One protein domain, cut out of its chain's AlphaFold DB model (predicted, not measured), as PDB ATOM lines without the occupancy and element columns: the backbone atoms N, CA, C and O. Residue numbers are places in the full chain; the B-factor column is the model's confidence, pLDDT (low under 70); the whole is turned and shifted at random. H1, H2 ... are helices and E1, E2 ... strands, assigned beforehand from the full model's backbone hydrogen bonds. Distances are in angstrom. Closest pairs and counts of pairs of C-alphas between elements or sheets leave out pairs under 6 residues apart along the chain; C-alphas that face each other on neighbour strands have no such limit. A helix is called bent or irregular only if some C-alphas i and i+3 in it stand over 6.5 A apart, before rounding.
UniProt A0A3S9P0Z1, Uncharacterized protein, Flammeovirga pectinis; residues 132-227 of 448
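What this domain is: This is residues 132 to 227 of the 448 residues of an uncharacterized protein of Flammeovirga pectinis (UniProt A0A3S9P0Z1). Helix H2 lies in the middle of a small globule, with H1 on one side of it and the two-strand hairpin E1 E2 on the opposite side. H5 runs along this row from near E2 to near H1, crossing the line of H2, and H4 crosses H2 near its last residues. The printed part has 96 residues, with five named helices and two named strands in the order H1 H2 H3 E1 E2 H4 H5. Its class is mostly helix, and the sheet is antiparallel, in the order E1 - E2. It is compact and rounded, with a radius of gyration of the C-alphas of 13.6 A and spans of 38 by 27 by 24 A.

Where its parts are: E1 is residues 175 to 178 and E2 is residues 181 to 184. H2, residues 156 to 166, is 15.3 A long. H1 is residues 132 to 143, 16.2 A, with C-alpha 132 at (18.389, -23.314, 2.607). H4 is residues 185 to 197, 17.6 A. H5, residues 208 to 222, is 20.3 A long and ends with C-alpha 222 at (26.831, -17.483, 7.944). H3, residues 169 to 172, is irregular: C-alphas 169 and 172 are 7.4 A apart.

How they stand to each other: E1 and E2 form an antiparallel hairpin, their directions at 154 degrees; N 176 and O 183 are 2.8 A apart and N 178 and O 181 are 2.9 A apart, within hydrogen-bond range. The closest C-alphas of H2 and E1 are those of Asn 157 and Val 178, 5.5 A. H4 touches H2 with residues 188 to 192 alone, about perpendicular at 76 degrees; the closest C-alphas are those of Ile 165 and Arg 192, 5.9 A. H1 touches H2 with residues 134 to 138 alone, at a steep tilt of 64 degrees, opposite ways; the closest C-alphas are those of Phe 134 and Leu 162, 6.5 A. H5 is close to H2 but not clearly touching, about perpendicular at 86 degrees, with the C-alphas of Glu 158 and Ile 217 closest at 6.9 A. H5 is also close to H1 but not clearly touching, with the C-alphas of Leu 133 and Cys 221 closest at 6.5 A. The closest C-alphas of E2 and H5 are those of Leu 181 and Gln 210, 6.9 A. H3 is close to H4 but not clearly touching, with the C-alphas of Lys 171 and Leu 185 closest at 7.6 A. H4 and H5 are apart. In H1, H2, H4 and H5 every O i to N i+4 pair is within hydrogen-bond range; H3 is too short for such a pair.

The domain as a whole: The two C-alphas farthest apart, those of Asp 145 and Glu 202, are 41.0 A apart. The printed part has no cut. The link from H1 to H2, residues 144 to 155, is long. The mean pLDDT of the printed part is 71.7; 38 residues are under 70, among them 166 to 174, 194 to 205 and 222 to 227.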
ATOM      1  N   VAL A 132      18.419 -22.294   1.549       66.00
ATOM      2  CA  VAL A 132      18.389 -23.314   2.607       66.00
ATOM      3  C   VAL A 132      17.760 -22.738   3.876       66.00
ATOM      4  O   VAL A 132      16.805 -23.305   4.403       66.00
ATOM      5  N   LEU A 133      18.218 -21.562   4.318       76.12
ATOM      6  CA  LEU A 133      17.676 -20.855   5.476       76.12
ATOM      7  C   LEU A 133      16.173 -20.578   5.317       76.12
ATOM      8  O   LEU A 133      15.408 -20.769   6.266       76.12
ATOM      9  N   PHE A 134      15.743 -20.149   4.125       75.38
ATOM     10  CA  PHE A 134      14.335 -19.915   3.808       75.38
ATOM     11  C   PHE A 134      13.512 -21.204   3.916       75.38
ATOM     12  O   PHE A 134      12.528 -21.228   4.655       75.38
ATOM     13  N   MET A 135      13.960 -22.281   3.267       66.81
ATOM     14  CA  MET A 135      13.275 -23.575   3.255       66.81
ATOM     15  C   MET A 135      13.162 -24.187   4.657       66.81
ATOM     16  O   MET A 135      12.079 -24.610   5.057       66.81
ATOM     17  N   MET A 136      14.240 -24.176   5.450       69.19
ATOM     18  CA  MET A 136      14.207 -24.677   6.830       69.19
ATOM     19  C   MET A 136      13.181 -23.918   7.684       69.19
ATOM     20  O   MET A 136      12.448 -24.516   8.471       69.19
ATOM     21  N   ASN A 137      13.100 -22.595   7.515       80.50
ATOM     22  CA  ASN A 137      12.132 -21.767   8.231       80.50
ATOM     23  C   ASN A 137      10.698 -21.935   7.707       80.50
ATOM     24  O   ASN A 137       9.754 -21.763   8.478       80.50
ATOM     25  N   GLU A 138      10.512 -22.270   6.431       74.62
ATOM     26  CA  GLU A 138       9.206 -22.591   5.851       74.62
ATOM     27  C   GLU A 138       8.675 -23.910   6.422       74.62
ATOM     28  O   GLU A 138       7.558 -23.948   6.943       74.62
ATOM     29  N   ILE A 139       9.519 -24.947   6.445       61.72
ATOM     30  CA  ILE A 139       9.220 -26.253   7.048       61.72
ATOM     31  C   ILE A 139       8.881 -26.093   8.536       61.72
ATOM     32  O   ILE A 139       7.863 -26.612   8.996       61.72
ATOM     33  N   GLU A 140       9.679 -25.330   9.292       74.88
ATOM     34  CA  GLU A 140       9.399 -25.073  10.710       74.88
ATOM     35  C   GLU A 140       8.055 -24.360  10.909       74.88
ATOM     36  O   GLU A 140       7.284 -24.695  11.807       74.88
ATOM     37  N   ARG A 141       7.719 -23.389  10.055       76.00
ATOM     38  CA  ARG A 141       6.451 -22.651  10.153       76.00
ATOM     39  C   ARG A 141       5.237 -23.497   9.771       76.00
ATOM     40  O   ARG A 141       4.166 -23.291  10.347       76.00
ATOM     41  N   GLU A 142       5.376 -24.403   8.807       70.38
ATOM     42  CA  GLU A 142       4.277 -25.244   8.325       70.38
ATOM     43  C   GLU A 142       4.050 -26.480   9.211       70.38
ATOM     44  O   GLU A 142       2.899 -26.850   9.471       70.38
ATOM     45  N   PHE A 143       5.126 -27.085   9.728       60.03
ATOM     46  CA  PHE A 143       5.079 -28.372  10.429       60.03
ATOM     47  C   PHE A 143       5.451 -28.297  11.920       60.03
ATOM     48  O   PHE A 143       4.975 -29.135  12.685       60.03
ATOM     49  N   GLY A 144       6.200 -27.276  12.360       56.38
ATOM     50  CA  GLY A 144       6.585 -27.063  13.765       56.38
ATOM     51  C   GLY A 144       7.508 -28.136  14.354       56.38
ATOM     52  O   GLY A 144       7.417 -28.404  15.553       56.38
ATOM     53  N   ASP A 145       8.315 -28.785  13.510       49.41
ATOM     54  CA  ASP A 145       9.087 -30.003  13.809       49.41
ATOM     55  C   ASP A 145      10.628 -29.806  13.709       49.41
ATOM     56  O   ASP A 145      11.371 -30.779  13.600       49.41
ATOM     57  N   GLY A 146      11.139 -28.574  13.736       51.25
ATOM     58  CA  GLY A 146      12.524 -28.216  13.406       51.25
ATOM     59  C   GLY A 146      13.447 -27.898  14.592       51.25
ATOM     60  O   GLY A 146      13.070 -27.282  15.587       51.25
ATOM     61  N   GLU A 147      14.723 -28.267  14.440       56.47
ATOM     62  CA  GLU A 147      15.840 -27.981  15.358       56.47
ATOM     63  C   GLU A 147      16.493 -26.604  15.095       56.47
ATOM     64  O   GLU A 147      17.688 -26.415  15.325       56.47
ATOM     65  N   LEU A 148      15.737 -25.618  14.591       61.66
ATOM     66  CA  LEU A 148      16.290 -24.287  14.326       61.66
ATOM     67  C   LEU A 148      16.753 -23.627  15.629       61.66
ATOM     68  O   LEU A 148      16.013 -23.510  16.610       61.66
ATOM     69  N   THR A 149      17.996 -23.148  15.630       70.75
ATOM     70  CA  THR A 149      18.519 -22.378  16.753       70.75
ATOM     71  C   THR A 149      18.037 -20.933  16.657       70.75
ATOM     72  O   THR A 149      17.580 -20.456  15.614       70.75
ATOM     73  N   SER A 150      18.186 -20.172  17.742       68.19
ATOM     74  CA  SER A 150      17.923 -18.729  17.707       68.19
ATOM     75  C   SER A 150      18.780 -17.980  16.680       68.19
ATOM     76  O   SER A 150      18.382 -16.897  16.263       68.19
ATOM     77  N   ALA A 151      19.932 -18.539  16.294       70.19
ATOM     78  CA  ALA A 151      20.843 -17.966  15.309       70.19
ATOM     79  C   ALA A 151      20.377 -18.201  13.860       70.19
ATOM     80  O   ALA A 151      20.688 -17.396  12.996       70.19
ATOM     81  N   THR A 152      19.571 -19.235  13.594       75.75
ATOM     82  CA  THR A 152      19.086 -19.588  12.241       75.75
ATOM     83  C   THR A 152      17.570 -19.413  12.064       75.75
ATOM     84  O   THR A 152      17.007 -19.680  11.003       75.75
ATOM     85  N   THR A 153      16.871 -18.908  13.085       81.50
ATOM     86  CA  THR A 153      15.432 -18.610  13.005       81.50
ATOM     87  C   THR A 153      15.179 -17.242  12.354       81.50
ATOM     88  O   THR A 153      15.620 -16.200  12.855       81.50
ATOM     89  N   LEU A 154      14.402 -17.220  11.271       84.69
ATOM     90  CA  LEU A 154      13.952 -16.013  10.579       84.69
ATOM     91  C   LEU A 154      12.766 -15.359  11.294       84.69
ATOM     92  O   LEU A 154      11.770 -15.999  11.652       84.69
ATOM     93  N   THR A 155      12.824 -14.037  11.437       88.06
ATOM     94  CA  THR A 155      11.671 -13.254  11.889       88.06
ATOM     95  C   THR A 155      10.561 -13.265  10.834       88.06
ATOM     96  O   THR A 155      10.805 -13.518   9.657       88.06
ATOM     97  N   ASP A 156       9.325 -12.941  11.226       86.38
ATOM     98  CA  ASP A 156       8.187 -12.879  10.288       86.38
ATOM     99  C   ASP A 156       8.434 -11.937   9.104       86.38
ATOM    100  O   ASP A 156       7.956 -12.181   7.999       86.38
ATOM    101  N   ASN A 157       9.179 -10.855   9.329       90.44
ATOM    102  CA  ASN A 157       9.504  -9.900   8.278       90.44
ATOM    103  C   ASN A 157      10.597 -10.437   7.350       90.44
ATOM    104  O   ASN A 157      10.487 -10.274   6.140       90.44
ATOM    105  N   GLU A 158      11.633 -11.078   7.893       88.50
ATOM    106  CA  GLU A 158      12.710 -11.665   7.085       88.50
ATOM    107  C   GLU A 158      12.172 -12.803   6.218       88.50
ATOM    108  O   GLU A 158      12.384 -12.803   5.010       88.50
ATOM    109  N   PHE A 159      11.371 -13.694   6.815       86.75
ATOM    110  CA  PHE A 159      10.686 -14.764   6.098       86.75
ATOM    111  C   PHE A 159       9.828 -14.203   4.962       86.75
ATOM    112  O   PHE A 159       9.941 -14.637   3.824       86.75
ATOM    113  N   LYS A 160       9.038 -13.155   5.240       87.19
ATOM    114  CA  LYS A 160       8.210 -12.495   4.224       87.19
ATOM    115  C   LYS A 160       9.029 -11.907   3.069       87.19
ATOM    116  O   LYS A 160       8.562 -11.958   1.935       87.19
ATOM    117  N   LEU A 161      10.195 -11.307   3.333       86.00
ATOM    118  CA  LEU A 161      11.055 -10.788   2.263       86.00
ATOM    119  C   LEU A 161      11.550 -11.931   1.372       86.00
ATOM    120  O   LEU A 161      11.441 -11.823   0.153       86.00
ATOM    121  N   LEU A 162      12.035 -13.019   1.972       84.56
ATOM    122  CA  LEU A 162      12.514 -14.183   1.229       84.56
ATOM    123  C   LEU A 162      11.381 -14.864   0.441       84.56
ATOM    124  O   LEU A 162      11.578 -15.143  -0.737       84.56
ATOM    125  N   SER A 163      10.169 -14.994   0.996       81.88
ATOM    126  CA  SER A 163       8.997 -15.476   0.241       81.88
ATOM    127  C   SER A 163       8.728 -14.619  -0.997       81.88
ATOM    128  O   SER A 163       8.524 -15.139  -2.086       81.88
ATOM    129  N   ILE A 164       8.794 -13.287  -0.874       80.69
ATOM    130  CA  ILE A 164       8.605 -12.377  -2.017       80.69
ATOM    131  C   ILE A 164       9.689 -12.591  -3.085       80.69
ATOM    132  O   ILE A 164       9.402 -12.495  -4.281       80.69
ATOM    133  N   ILE A 165      10.930 -12.833  -2.665       76.62
ATOM    134  CA  ILE A 165      12.071 -13.067  -3.553       76.62
ATOM    135  C   ILE A 165      11.899 -14.401  -4.296       76.62
ATOM    136  O   ILE A 165      12.049 -14.399  -5.519       76.62
ATOM    137  N   HIS A 166      11.517 -15.477  -3.598       69.62
ATOM    138  CA  HIS A 166      11.430 -16.847  -4.122       69.62
ATOM    139  C   HIS A 166      10.128 -17.183  -4.870       69.62
ATOM    140  O   HIS A 166      10.178 -17.876  -5.881       69.62
ATOM    141  N   GLU A 167       8.967 -16.699  -4.424       66.12
ATOM    142  CA  GLU A 167       7.664 -17.128  -4.964       66.12
ATOM    143  C   GLU A 167       7.226 -16.348  -6.218       66.12
ATOM    144  O   GLU A 167       6.165 -16.609  -6.782       66.12
ATOM    145  N   ASP A 168       8.022 -15.373  -6.675       55.75
ATOM    146  CA  ASP A 168       7.793 -14.584  -7.902       55.75
ATOM    147  C   ASP A 168       6.414 -13.859  -7.963       55.75
ATOM    148  O   ASP A 168       6.040 -13.237  -8.965       55.75
ATOM    149  N   GLU A 169       5.646 -13.879  -6.862       51.78
ATOM    150  CA  GLU A 169       4.262 -13.391  -6.765       51.78
ATOM    151  C   GLU A 169       4.148 -11.867  -6.938       51.78
ATOM    152  O   GLU A 169       3.081 -11.326  -7.257       51.78
ATOM    153  N   SER A 170       5.252 -11.143  -6.746       54.16
ATOM    154  CA  SER A 170       5.289  -9.679  -6.767       54.16
ATOM    155  C   SER A 170       5.486  -9.062  -8.154       54.16
ATOM    156  O   SER A 170       5.402  -7.839  -8.263       54.16
ATOM    157  N   LYS A 171       5.611  -9.857  -9.233       55.09
ATOM    158  CA  LYS A 171       5.747  -9.371 -10.631       55.09
ATOM    159  C   LYS A 171       4.687  -8.350 -11.079       55.09
ATOM    160  O   LYS A 171       4.879  -7.653 -12.072       55.09
ATOM    161  N   ASN A 172       3.568  -8.241 -10.357       54.47
ATOM    162  CA  ASN A 172       2.457  -7.336 -10.665       54.47
ATOM    163  C   ASN A 172       2.258  -6.175  -9.666       54.47
ATOM    164  O   ASN A 172       1.280  -5.433  -9.800       54.47
ATOM    165  N   LYS A 173       3.130  -5.996  -8.663       64.38
ATOM    166  CA  LYS A 173       3.022  -4.915  -7.665       64.38
ATOM    167  C   LYS A 173       4.190  -3.938  -7.793       64.38
ATOM    168  O   LYS A 173       5.328  -4.340  -7.971       64.38
ATOM    169  N   ALA A 174       3.896  -2.639  -7.700       67.75
ATOM    170  CA  ALA A 174       4.915  -1.594  -7.828       67.75
ATOM    171  C   ALA A 174       5.859  -1.527  -6.611       67.75
ATOM    172  O   ALA A 174       7.035  -1.203  -6.763       67.75
ATOM    173  N   GLU A 175       5.333  -1.829  -5.420       81.19
ATOM    174  CA  GLU A 175       6.050  -1.791  -4.145       81.19
ATOM    175  C   GLU A 175       5.514  -2.882  -3.207       81.19
ATOM    176  O   GLU A 175       4.317  -3.185  -3.210       81.19
ATOM    177  N   GLU A 176       6.397  -3.429  -2.376       84.38
ATOM    178  CA  GLU A 176       6.084  -4.384  -1.315       84.38
ATOM    179  C   GLU A 176       6.534  -3.852   0.041       84.38
ATOM    180  O   GLU A 176       7.597  -3.244   0.180       84.38
ATOM    181  N   LYS A 177       5.719  -4.100   1.069       87.19
ATOM    182  CA  LYS A 177       6.014  -3.667   2.437       87.19
ATOM    183  C   LYS A 177       6.391  -4.852   3.318       87.19
ATOM    184  O   LYS A 177       5.572  -5.754   3.526       87.19
ATOM    185  N   VAL A 178       7.583  -4.802   3.902       86.25
ATOM    186  CA  VAL A 178       8.122  -5.797   4.837       86.25
ATOM    187  C   VAL A 178       8.406  -5.099   6.166       86.25
ATOM    188  O   VAL A 178       9.314  -4.280   6.267       86.25
ATOM    189  N   GLY A 179       7.583  -5.361   7.186       86.44
ATOM    190  CA  GLY A 179       7.619  -4.599   8.437       86.44
ATOM    191  C   GLY A 179       7.422  -3.095   8.204       86.44
ATOM    192  O   GLY A 179       6.384  -2.664   7.687       86.44
ATOM    193  N   ASP A 180       8.434  -2.309   8.575       86.94
ATOM    194  CA  ASP A 180       8.500  -0.860   8.347       86.94
ATOM    195  C   ASP A 180       9.258  -0.471   7.065       86.94
ATOM    196  O   ASP A 180       9.226   0.693   6.665       86.94
ATOM    197  N   LEU A 181       9.869  -1.440   6.377       88.81
ATOM    198  CA  LEU A 181      10.609  -1.241   5.133       88.81
ATOM    199  C   LEU A 181       9.685  -1.368   3.919       88.81
ATOM    200  O   LEU A 181       8.725  -2.142   3.912       88.81
ATOM    201  N   THR A 182       9.971  -0.589   2.878       88.81
ATOM    202  CA  THR A 182       9.254  -0.633   1.595       88.81
ATOM    203  C   THR A 182      10.260  -0.858   0.482       88.81
ATOM    204  O   THR A 182      11.203  -0.084   0.365       88.81
ATOM    205  N   PHE A 183      10.057  -1.903  -0.314       86.19
ATOM    206  CA  PHE A 183      10.910  -2.276  -1.438       86.19
ATOM    207  C   PHE A 183      10.146  -2.050  -2.737       86.19
ATOM    208  O   PHE A 183       9.003  -2.488  -2.866       86.19
ATOM    209  N   ASN A 184      10.755  -1.362  -3.699       85.12
ATOM    210  CA  ASN A 184      10.193  -1.291  -5.046       85.12
ATOM    211  C   ASN A 184      10.605  -2.521  -5.874       85.12
ATOM    212  O   ASN A 184      11.504  -3.264  -5.487       85.12
ATOM    213  N   LEU A 185       9.951  -2.725  -7.019       79.31
ATOM    214  CA  LEU A 185      10.215  -3.884  -7.880       79.31
ATOM    215  C   LEU A 185      11.690  -3.986  -8.312       79.31
ATOM    216  O   LEU A 185      12.263  -5.061  -8.220       79.31
ATOM    217  N   ALA A 186      12.321  -2.870  -8.693       78.50
ATOM    218  CA  ALA A 186      13.726  -2.862  -9.111       78.50
ATOM    219  C   ALA A 186      14.676  -3.260  -7.969       78.50
ATOM    220  O   ALA A 186      15.648  -3.961  -8.201       78.50
ATOM    221  N   GLN A 187      14.377  -2.860  -6.731       82.88
ATOM    222  CA  GLN A 187      15.141  -3.271  -5.549       82.88
ATOM    223  C   GLN A 187      14.946  -4.754  -5.221       82.88
ATOM    224  O   GLN A 187      15.890  -5.410  -4.801       82.88
ATOM    225  N   LEU A 188      13.741  -5.297  -5.407       81.50
ATOM    226  CA  LEU A 188      13.499  -6.734  -5.235       81.50
ATOM    227  C   LEU A 188      14.200  -7.555  -6.321       81.50
ATOM    228  O   LEU A 188      14.768  -8.594  -6.009       81.50
ATOM    229  N   ASP A 189      14.183  -7.081  -7.567       74.75
ATOM    230  CA  ASP A 189      14.891  -7.712  -8.683       74.75
ATOM    231  C   ASP A 189      16.406  -7.649  -8.483       74.75
ATOM    232  O   ASP A 189      17.079  -8.651  -8.682       74.75
ATOM    233  N   TYR A 190      16.923  -6.528  -7.980       75.81
ATOM    234  CA  TYR A 190      18.320  -6.380  -7.576       75.81
ATOM    235  C   TYR A 190      18.726  -7.400  -6.502       75.81
ATOM    236  O   TYR A 190      19.732  -8.087  -6.646       75.81
ATOM    237  N   ILE A 191      17.917  -7.557  -5.448       76.19
ATOM    238  CA  ILE A 191      18.183  -8.555  -4.401       76.19
ATOM    239  C   ILE A 191      18.101  -9.981  -4.970       76.19
ATOM    240  O   ILE A 191      18.949 -10.810  -4.655       76.19
ATOM    241  N   ARG A 192      17.110 -10.278  -5.825       75.06
ATOM    242  CA  ARG A 192      17.001 -11.579  -6.510       75.06
ATOM    243  C   ARG A 192      18.228 -11.867  -7.354       75.06
ATOM    244  O   ARG A 192      18.719 -12.988  -7.321       75.06
ATOM    245  N   GLU A 193      18.701 -10.884  -8.108       70.50
ATOM    246  CA  GLU A 193      19.885 -11.019  -8.946       70.50
ATOM    247  C   GLU A 193      21.096 -11.348  -8.074       70.50
ATOM    248  O   GLU A 193      21.676 -12.401  -8.276       70.50
ATOM    249  N   ILE A 194      21.352 -10.597  -6.995       68.19
ATOM    250  CA  ILE A 194      22.444 -10.904  -6.051       68.19
ATOM    251  C   ILE A 194      22.357 -12.336  -5.505       68.19
ATOM    252  O   ILE A 194      23.357 -13.051  -5.475       68.19
ATOM    253  N   ILE A 195      21.170 -12.777  -5.082       66.88
ATOM    254  CA  ILE A 195      20.975 -14.120  -4.511       66.88
ATOM    255  C   ILE A 195      21.158 -15.217  -5.571       66.88
ATOM    256  O   ILE A 195      21.648 -16.299  -5.259       66.88
ATOM    257  N   THR A 196      20.753 -14.965  -6.817       61.12
ATOM    258  CA  THR A 196      20.747 -15.981  -7.884       61.12
ATOM    259  C   THR A 196      22.052 -16.049  -8.665       61.12
ATOM    260  O   THR A 196      22.463 -17.140  -9.051       61.12
ATOM    261  N   THR A 197      22.699 -14.913  -8.917       56.47
ATOM    262  CA  THR A 197      23.933 -14.829  -9.705       56.47
ATOM    263  C   THR A 197      25.178 -14.772  -8.833       56.47
ATOM    264  O   THR A 197      26.261 -15.043  -9.341       56.47
ATOM    265  N   LEU A 198      25.043 -14.462  -7.534       54.34
ATOM    266  CA  LEU A 198      26.164 -14.172  -6.627       54.34
ATOM    267  C   LEU A 198      27.038 -13.001  -7.123       54.34
ATOM    268  O   LEU A 198      28.177 -12.830  -6.689       54.34
ATOM    269  N   GLU A 199      26.499 -12.184  -8.031       54.75
ATOM    270  CA  GLU A 199      27.124 -10.987  -8.581       54.75
ATOM    271  C   GLU A 199      26.371  -9.745  -8.099       54.75
ATOM    272  O   GLU A 199      25.165  -9.783  -7.868       54.75
ATOM    273  N   TYR A 200      27.083  -8.628  -7.958       55.94
ATOM    274  CA  TYR A 200      26.496  -7.345  -7.578       55.94
ATOM    275  C   TYR A 200      26.167  -6.532  -8.829       55.94
ATOM    276  O   TYR A 200      27.094  -6.075  -9.500       55.94
ATOM    277  N   PRO A 201      24.883  -6.308  -9.156       56.72
ATOM    278  CA  PRO A 201      24.526  -5.459 -10.283       56.72
ATOM    279  C   PRO A 201      25.005  -4.021 -10.032       56.72
ATOM    280  O   PRO A 201      24.805  -3.466  -8.958       56.72
ATOM    281  N   GLU A 202      25.583  -3.354 -11.029       50.56
ATOM    282  CA  GLU A 202      26.096  -1.978 -10.861       50.56
ATOM    283  C   GLU A 202      24.994  -0.936 -10.583       50.56
ATOM    284  O   GLU A 202      25.269   0.195 -10.189       50.56
ATOM    285  N   ASN A 203      23.723  -1.291 -10.802       54.62
ATOM    286  CA  ASN A 203      22.603  -0.362 -10.737       54.62
ATOM    287  C   ASN A 203      21.410  -0.950  -9.980       54.62
ATOM    288  O   ASN A 203      20.645  -1.724 -10.550       54.62
ATOM    289  N   THR A 204      21.223  -0.506  -8.732       56.28
ATOM    290  CA  THR A 204      19.959  -0.130  -8.050       56.28
ATOM    291  C   THR A 204      20.219  -0.152  -6.535       56.28
ATOM    292  O   THR A 204      20.103  -1.205  -5.915       56.28
ATOM    293  N   PRO A 205      20.573   0.981  -5.899       68.62
ATOM    294  CA  PRO A 205      20.985   0.962  -4.501       68.62
ATOM    295  C   PRO A 205      19.810   0.700  -3.551       68.62
ATOM    296  O   PRO A 205      18.695   1.232  -3.699       68.62
ATOM    297  N   LEU A 206      20.089  -0.108  -2.536       77.06
ATOM    298  CA  LEU A 206      19.286  -0.213  -1.328       77.06
ATOM    299  C   LEU A 206      19.614   0.980  -0.420       77.06
ATOM    300  O   LEU A 206      20.637   1.640  -0.574       77.06
ATOM    301  N   ASN A 207      18.709   1.339   0.488       80.25
ATOM    302  CA  ASN A 207      19.054   2.296   1.539       80.25
ATOM    303  C   ASN A 207      19.663   1.565   2.743       80.25
ATOM    304  O   ASN A 207      19.391   0.386   2.938       80.25
ATOM    305  N   VAL A 208      20.382   2.290   3.602       74.06
ATOM    306  CA  VAL A 208      21.079   1.725   4.776       74.06
ATOM    307  C   VAL A 208      20.192   0.809   5.630       74.06
ATOM    308  O   VAL A 208      20.622  -0.251   6.053       74.06
ATOM    309  N   GLN A 209      18.918   1.158   5.847       75.81
ATOM    310  CA  GLN A 209      18.019   0.320   6.655       75.81
ATOM    311  C   GLN A 209      17.621  -0.981   5.946       75.81
ATOM    312  O   GLN A 209      17.338  -1.976   6.604       75.81
ATOM    313  N   GLN A 210      17.543  -0.962   4.614       81.25
ATOM    314  CA  GLN A 210      17.308  -2.148   3.794       81.25
ATOM    315  C   GLN A 210      18.567  -3.018   3.712       81.25
ATOM    316  O   GLN A 210      18.449  -4.237   3.775       81.25
ATOM    317  N   GLU A 211      19.745  -2.401   3.610       75.75
ATOM    318  CA  GLU A 211      21.045  -3.084   3.624       75.75
ATOM    319  C   GLU A 211      21.270  -3.793   4.957       75.75
ATOM    320  O   GLU A 211      21.446  -5.006   4.965       75.75
ATOM    321  N   ASP A 212      21.130  -3.083   6.081       73.94
ATOM    322  CA  ASP A 212      21.225  -3.664   7.424       73.94
ATOM    323  C   ASP A 212      20.241  -4.832   7.592       73.94
ATOM    324  O   ASP A 212      20.560  -5.859   8.187       73.94
ATOM    325  N   PHE A 213      19.024  -4.702   7.057       81.62
ATOM    326  CA  PHE A 213      18.021  -5.764   7.120       81.62
ATOM    327  C   PHE A 213      18.451  -7.027   6.367       81.62
ATOM    328  O   PHE A 213      18.224  -8.129   6.857       81.62
ATOM    329  N   ILE A 214      19.086  -6.879   5.205       80.75
ATOM    330  CA  ILE A 214      19.595  -8.007   4.415       80.75
ATOM    331  C   ILE A 214      20.866  -8.583   5.043       80.75
ATOM    332  O   ILE A 214      20.993  -9.801   5.111       80.75
ATOM    333  N   LEU A 215      21.755  -7.747   5.581       75.25
ATOM    334  CA  LEU A 215      22.945  -8.194   6.310       75.25
ATOM    335  C   LEU A 215      22.581  -9.057   7.521       75.25
ATOM    336  O   LEU A 215      23.201 -10.090   7.727       75.25
ATOM    337  N   ASN A 216      21.521  -8.712   8.257       77.50
ATOM    338  CA  ASN A 216      21.027  -9.562   9.346       77.50
ATOM    339  C   ASN A 216      20.549 -10.940   8.847       77.50
ATOM    340  O   ASN A 216      20.662 -11.923   9.570       77.50
ATOM    341  N   ILE A 217      19.990 -11.036   7.635       80.81
ATOM    342  CA  ILE A 217      19.624 -12.332   7.037       80.81
ATOM    343  C   ILE A 217      20.893 -13.104   6.659       80.81
ATOM    344  O   ILE A 217      20.968 -14.306   6.902       80.81
ATOM    345  N   LEU A 218      21.892 -12.418   6.105       76.50
ATOM    346  CA  LEU A 218      23.170 -13.007   5.707       76.50
ATOM    347  C   LEU A 218      23.991 -13.502   6.903       76.50
ATOM    348  O   LEU A 218      24.534 -14.592   6.828       76.50
ATOM    349  N   GLU A 219      23.999 -12.789   8.028       73.31
ATOM    350  CA  GLU A 219      24.615 -13.247   9.287       73.31
ATOM    351  C   GLU A 219      23.960 -14.546   9.793       73.31
ATOM    352  O   GLU A 219      24.619 -15.480  10.238       73.31
ATOM    353  N   LYS A 220      22.640 -14.693   9.638       80.12
ATOM    354  CA  LYS A 220      21.976 -15.974   9.945       80.12
ATOM    355  C   LYS A 220      22.360 -17.082   8.970       80.12
ATOM    356  O   LYS A 220      22.370 -18.250   9.349       80.12
ATOM    357  N   CYS A 221      22.659 -16.725   7.724       70.12
ATOM    358  CA  CYS A 221      23.165 -17.662   6.729       70.12
ATOM    359  C   CYS A 221      24.626 -18.054   6.996       70.12
ATOM    360  O   CYS A 221      24.991 -19.191   6.706       70.12
ATOM    361  N   SER A 222      25.447 -17.168   7.572       65.88
ATOM    362  CA  SER A 222      26.831 -17.483   7.944       65.88
ATOM    363  C   SER A 222      26.889 -18.463   9.114       65.88
ATOM    364  O   SER A 222      27.729 -19.352   9.122       65.88
ATOM    365  N   HIS A 223      25.927 -18.422  10.039       67.56
ATOM    366  CA  HIS A 223      25.798 -19.448  11.081       67.56
ATOM    367  C   HIS A 223      25.442 -20.847  10.548       67.56
ATOM    368  O   HIS A 223      25.580 -21.821  11.284       67.56
ATOM    369  N   LEU A 224      25.002 -20.971   9.288       62.66
ATOM    370  CA  LEU A 224      24.899 -22.269   8.609       62.66
ATOM    371  C   LEU A 224      26.261 -22.755   8.077       62.66
ATOM    372  O   LEU A 224      26.416 -23.946   7.833       62.66
ATOM    373  N   ASN A 225      27.241 -21.855   7.925       53.94
ATOM    374  CA  ASN A 225      28.630 -22.182   7.584       53.94
ATOM    375  C   ASN A 225      29.486 -22.485   8.830       53.94
ATOM    376  O   ASN A 225      30.461 -23.221   8.734       53.94
ATOM    377  N   GLU A 226      29.125 -21.943  10.000       49.00
ATOM    378  CA  GLU A 226      29.875 -22.061  11.266       49.00
ATOM    379  C   GLU A 226      29.709 -23.400  12.018       49.00
ATOM    380  O   GLU A 226      30.091 -23.502  13.189       49.00
ATOM    381  N   GLU A 227      29.220 -24.466  11.382       39.88
ATOM    382  CA  GLU A 227      29.548 -25.814  11.865       39.88
ATOM    383  C   GLU A 227      30.999 -26.150  11.478       39.88
ATOM    384  O   GLU A 227      31.272 -27.020  10.653       39.88
TER     385      GLU A 227